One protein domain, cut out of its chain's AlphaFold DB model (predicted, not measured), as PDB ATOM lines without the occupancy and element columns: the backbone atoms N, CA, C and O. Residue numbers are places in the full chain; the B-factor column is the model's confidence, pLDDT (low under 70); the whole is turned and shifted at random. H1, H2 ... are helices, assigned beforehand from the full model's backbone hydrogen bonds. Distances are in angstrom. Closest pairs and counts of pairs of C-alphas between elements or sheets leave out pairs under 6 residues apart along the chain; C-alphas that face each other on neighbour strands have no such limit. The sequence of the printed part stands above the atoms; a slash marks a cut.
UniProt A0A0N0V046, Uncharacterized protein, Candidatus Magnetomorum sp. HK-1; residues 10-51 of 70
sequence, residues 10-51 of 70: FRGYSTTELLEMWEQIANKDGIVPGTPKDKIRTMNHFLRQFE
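This is residues 10 to 51 of the 70 residues of an uncharacterized protein of Candidatus Magnetomorum sp. HK-1 (UniProt A0A0N0V046). Two helices, H1 and then H2, are packed crosswise, with the first half of H1, at Leu 18, meeting the middle of H2, at Met 43. Residues 27 to 36 form a wide loop from the end of H1 round to the start of H2. The printed part has 42 residues, with two named helices and no named strand; its class is all helix. It is compact and rounded, with a radius of gyration of the C-alphas of 9.6 A and spans of 24 by 21 by 14 A.

H1 comprises residues 15 to 26, 16.4 A long, from C-alpha 15 at (440.051, 592.274, 399.099). H2 comprises residues 37 to 49, 18.5 A long, ending with C-alpha 49 at (431.153, 593.252, 390.802).

H1 and H2 touch, their closest C-alphas, those of Leu 18 and Met 43, being 5.2 A apart. Their lines are about perpendicular, at 84 degrees. In H1 and H2 every O i to N i+4 pair is within hydrogen-bond range.

The two C-alphas farthest apart, those of Gly 34 and Glu 51, are 26.5 A apart. The printed part has no cut. The link from H1 to H2, 10 residues, is short. Mean pLDDT of the printed part is 83.8; residues 28 to 29 are under 70.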
ATOM      1  N   PHE A  10     435.803 590.229 400.921       90.44
ATOM      2  CA  PHE A  10     434.787 589.755 399.989       90.44
ATOM      3  C   PHE A  10     434.696 588.225 400.052       90.44
ATOM      4  O   PHE A  10     435.685 587.527 399.842       90.44
ATOM      5  N   ARG A  11     433.509 587.704 400.400       88.88
ATOM      6  CA  ARG A  11     433.232 586.262 400.590       88.88
ATOM      7  C   ARG A  11     434.278 585.526 401.447       88.88
ATOM      8  O   ARG A  11     434.712 584.432 401.112       88.88
ATOM      9  N   GLY A  12     434.691 586.144 402.552       90.69
ATOM     10  CA  GLY A  12     435.645 585.560 403.503       90.69
ATOM     11  C   GLY A  12     437.124 585.804 403.187       90.69
ATOM     12  O   GLY A  12     437.950 585.605 404.073       90.69
ATOM     13  N   TYR A  13     437.462 586.313 402.000       90.19
ATOM     14  CA  TYR A  13     438.840 586.629 401.609       90.19
ATOM     15  C   TYR A  13     439.143 588.125 401.726       90.19
ATOM     16  O   TYR A  13     438.237 588.956 401.631       90.19
ATOM     17  N   SER A  14     440.413 588.475 401.941       91.69
ATOM     18  CA  SER A  14     440.860 589.871 401.958       91.69
ATOM     19  C   SER A  14     440.785 590.457 400.552       91.69
ATOM     20  O   SER A  14     441.332 589.893 399.610       91.69
ATOM     21  N   THR A  15     440.131 591.604 400.400       89.62
ATOM     22  CA  THR A  15     440.051 592.274 399.099       89.62
ATOM     23  C   THR A  15     441.428 592.683 398.578       89.62
ATOM     24  O   THR A  15     441.686 592.529 397.388       89.62
ATOM     25  N   THR A  16     442.328 593.133 399.456       89.06
ATOM     26  CA  THR A  16     443.719 593.450 399.093       89.06
ATOM     27  C   THR A  16     444.433 592.228 398.523       89.06
ATOM     28  O   THR A  16     445.046 592.314 397.472       89.06
ATOM     29  N   GLU A  17     444.267 591.070 399.158       88.25
ATOM     30  CA  GLU A  17     444.889 589.816 398.723       88.25
ATOM     31  C   GLU A  17     444.347 589.342 397.364       88.25
ATOM     32  O   GLU A  17     445.101 588.880 396.510       88.25
ATOM     33  N   LEU A  18     443.035 589.486 397.131       88.62
ATOM     34  CA  LEU A  18     442.427 589.184 395.831       88.62
ATOM     35  C   LEU A  18     442.967 590.110 394.727       88.62
ATOM     36  O   LEU A  18     443.147 589.666 393.595       88.62
ATOM     37  N   LEU A  19     443.224 591.383 395.042       87.44
ATOM     38  CA  LEU A  19     443.795 592.351 394.103       87.44
ATOM     39  C   LEU A  19     445.274 592.083 393.815       87.44
ATOM     40  O   LEU A  19     445.663 592.094 392.653       87.44
ATOM     41  N   GLU A  20     446.075 591.777 394.833       86.69
ATOM     42  CA  GLU A  20     447.488 591.408 394.670       86.69
ATOM     43  C   GLU A  20     447.640 590.161 393.790       86.69
ATOM     44  O   GLU A  20     448.450 590.141 392.863       86.69
ATOM     45  N   MET A  21     446.809 589.137 394.016       83.88
ATOM     46  CA  MET A  21     446.774 587.949 393.159       83.88
ATOM     47  C   MET A  21     446.408 588.289 391.711       83.88
ATOM     48  O   MET A  21     446.982 587.730 390.775       83.88
ATOM     49  N   TRP A  22     445.444 589.190 391.513       83.62
ATOM     50  CA  TRP A  22     445.072 589.647 390.178       83.62
ATOM     51  C   TRP A  22     446.233 590.364 389.481       83.62
ATOM     52  O   TRP A  22     446.507 590.071 388.317       83.62
ATOM     53  N   GLU A  23     446.940 591.251 390.183       82.94
ATOM     54  CA  GLU A  23     448.113 591.945 389.645       82.94
ATOM     55  C   GLU A  23     449.228 590.964 389.257       82.94
ATOM     56  O   GLU A  23     449.796 591.093 388.174       82.94
ATOM     57  N   GLN A  24     449.491 589.933 390.065       80.81
ATOM     58  CA  GLN A  24     450.467 588.880 389.736       80.81
ATOM     59  C   GLN A  24     450.091 588.111 388.459       80.81
ATOM     60  O   GLN A  24     450.921 587.919 387.569       80.81
ATOM     61  N   ILE A  25     448.816 587.729 388.322       79.19
ATOM     62  CA  ILE A  25     448.315 587.039 387.124       79.19
ATOM     63  C   ILE A  25     448.416 587.950 385.893       79.19
ATOM     64  O   ILE A  25     448.860 587.508 384.830       79.19
ATOM     65  N   ALA A  26     448.022 589.219 386.027       75.06
ATOM     66  CA  ALA A  26     448.086 590.205 384.950       75.06
ATOM     67  C   ALA A  26     449.533 590.484 384.499       75.06
ATOM     68  O   ALA A  26     449.775 590.690 383.308       75.06
ATOM     69  N   ASN A  27     450.493 590.416 385.426       74.62
ATOM     70  CA  ASN A  27     451.921 590.628 385.178       74.62
ATOM     71  C   ASN A  27     452.677 589.380 384.670       74.62
ATOM     72  O   ASN A  27     453.892 589.449 384.500       74.62
ATOM     73  N   LYS A  28     451.954 588.311 384.290       65.19
ATOM     74  CA  LYS A  28     452.417 587.080 383.602       65.19
ATOM     75  C   LYS A  28     452.997 585.949 384.457       65.19
ATOM     76  O   LYS A  28     453.326 584.915 383.876       65.19
ATOM     77  N   ASP A  29     453.019 586.050 385.781       66.88
ATOM     78  CA  ASP A  29     453.454 584.919 386.626       66.88
ATOM     79  C   ASP A  29     452.388 583.813 386.736       66.88
ATOM     80  O   ASP A  29     452.641 582.711 387.223       66.88
ATOM     81  N   GLY A  30     451.184 584.079 386.218       71.12
ATOM     82  CA  GLY A  30     450.069 583.145 386.262       71.12
ATOM     83  C   GLY A  30     449.504 582.993 387.674       71.12
ATOM     84  O   GLY A  30     449.719 583.820 388.556       71.12
ATOM     85  N   ILE A  31     448.697 581.954 387.879       74.88
ATOM     86  CA  ILE A  31     448.119 581.663 389.194       74.88
ATOM     87  C   ILE A  31     449.186 580.978 390.051       74.88
ATOM     88  O   ILE A  31     449.686 579.920 389.668       74.88
ATOM     89  N   VAL A  32     449.468 581.534 391.235       72.94
ATOM     90  CA  VAL A  32     450.432 580.966 392.189       72.94
ATOM     91  C   VAL A  32     450.069 579.505 392.514       72.94
ATOM     92  O   VAL A  32     448.923 579.236 392.911       72.94
ATOM     93  N   PRO A  33     451.009 578.550 392.376       73.81
ATOM     94  CA  PRO A  33     450.790 577.154 392.739       73.81
ATOM     95  C   PRO A  33     450.299 577.015 394.184       73.81
ATOM     96  O   PRO A  33     450.832 577.636 395.096       73.81
ATOM     97  N   GLY A  34     449.260 576.206 394.397       79.69
ATOM     98  CA  GLY A  34     448.624 576.053 395.713       79.69
ATOM     99  C   GLY A  34     447.479 577.032 395.992       79.69
ATOM    100  O   GLY A  34     446.817 576.903 397.020       79.69
ATOM    101  N   THR A  35     447.173 577.960 395.077       82.19
ATOM    102  CA  THR A  35     445.995 578.831 395.216       82.19
ATOM    103  C   THR A  35     444.696 578.011 395.138       82.19
ATOM    104  O   THR A  35     444.447 577.352 394.123       82.19
ATOM    105  N   PRO A  36     443.812 578.072 396.154       87.88
ATOM    106  CA  PRO A  36     442.541 577.355 396.125       87.88
ATOM    107  C   PRO A  36     441.618 577.829 394.995       87.88
ATOM    108  O   PRO A  36     441.458 579.032 394.765       87.88
ATOM    109  N   LYS A  37     440.925 576.887 394.341       85.81
ATOM    110  CA  LYS A  37     439.966 577.185 393.258       85.81
ATOM    111  C   LYS A  37     438.874 578.174 393.685       85.81
ATOM    112  O   LYS A  37     438.506 579.052 392.906       85.81
ATOM    113  N   ASP A  38     438.391 578.076 394.921       88.19
ATOM    114  CA  ASP A  38     437.346 578.967 395.441       88.19
ATOM    115  C   ASP A  38     437.830 580.403 395.654       88.19
ATOM    116  O   ASP A  38     437.067 581.356 395.471       88.19
ATOM    117  N   LYS A  39     439.124 580.576 395.938       87.62
ATOM    118  CA  LYS A  39     439.755 581.893 396.041       87.62
ATOM    119  C   LYS A  39     439.831 582.569 394.673       87.62
ATOM    120  O   LYS A  39     439.455 583.730 394.544       87.62
ATOM    121  N   ILE A  40     440.196 581.818 393.630       86.38
ATOM    122  CA  ILE A  40     440.212 582.301 392.234       86.38
ATOM    123  C   ILE A  40     438.798 582.685 391.778       86.38
ATOM    124  O   ILE A  40     438.597 583.743 391.179       86.38
ATOM    125  N   ARG A  41     437.791 581.855 392.089       89.44
ATOM    126  CA  ARG A  41     436.380 582.173 391.811       89.44
ATOM    127  C   ARG A  41     435.951 583.454 392.518       89.44
ATOM    128  O   ARG A  41     435.339 584.317 391.893       89.44
ATOM    129  N   THR A  42     436.294 583.592 393.795       91.75
ATOM    130  CA  THR A  42     435.955 584.779 394.585       91.75
ATOM    131  C   THR A  42     436.613 586.039 394.033       91.75
ATOM    132  O   THR A  42     435.926 587.046 393.876       91.75
ATOM    133  N   MET A  43     437.896 585.971 393.671       90.00
ATOM    134  CA  MET A  43     438.618 587.055 393.002       90.00
ATOM    135  C   MET A  43     437.896 587.479 391.718       90.00
ATOM    136  O   MET A  43     437.575 588.650 391.554       90.00
ATOM    137  N   ASN A  44     437.551 586.533 390.840       87.00
ATOM    138  CA  ASN A  44     436.821 586.837 389.605       87.00
ATOM    139  C   ASN A  44     435.459 587.501 389.863       87.00
ATOM    140  O   ASN A  44     435.095 588.449 389.169       87.00
ATOM    141  N   HIS A  45     434.700 587.027 390.854       90.12
ATOM    142  CA  HIS A  45     433.437 587.660 391.244       90.12
ATOM    143  C   HIS A  45     433.646 589.084 391.761       90.12
ATOM    144  O   HIS A  45     432.889 589.978 391.389       90.12
ATOM    145  N   PHE A  46     434.675 589.293 392.582       89.69
ATOM    146  CA  PHE A  46     435.035 590.599 393.115       89.69
ATOM    147  C   PHE A  46     435.377 591.586 391.991       89.69
ATOM    148  O   PHE A  46     434.781 592.656 391.905       89.69
ATOM    149  N   LEU A  47     436.264 591.190 391.075       86.19
ATOM    150  CA  LEU A  47     436.686 592.023 389.946       86.19
ATOM    151  C   LEU A  47     435.510 592.428 389.045       86.19
ATOM    152  O   LEU A  47     435.451 593.575 388.612       86.19
ATOM    153  N   ARG A  48     434.561 591.510 388.795       85.19
ATOM    154  CA  ARG A  48     433.338 591.791 388.019       85.19
ATOM    155  C   ARG A  48     432.384 592.733 388.744       85.19
ATOM    156  O   ARG A  48     431.861 593.646 388.125       85.19
ATOM    157  N   GLN A  49     432.141 592.494 390.031       85.69
ATOM    158  CA  GLN A  49     431.153 593.252 390.802       85.69
ATOM    159  C   GLN A  49     431.546 594.722 390.975       85.69
ATOM    160  O   GLN A  49     430.679 595.583 391.034       85.69
ATOM    161  N   PHE A  50     432.845 594.993 391.074       83.12
ATOM    162  CA  PHE A  50     433.372 596.339 391.280       83.12
ATOM    163  C   PHE A  50     433.980 596.946 390.011       83.12
ATOM    164  O   PHE A  50     434.655 597.969 390.101       83.12
ATOM    165  N   GLU A  51     433.788 596.296 388.855       77.62
ATOM    166  CA  GLU A  51     434.284 596.744 387.544       77.62
ATOM    167  C   GLU A  51     435.783 597.116 387.555       77.62
ATOM    168  O   GLU A  51     436.247 597.974 386.806       77.62
TER     169      GLU A  51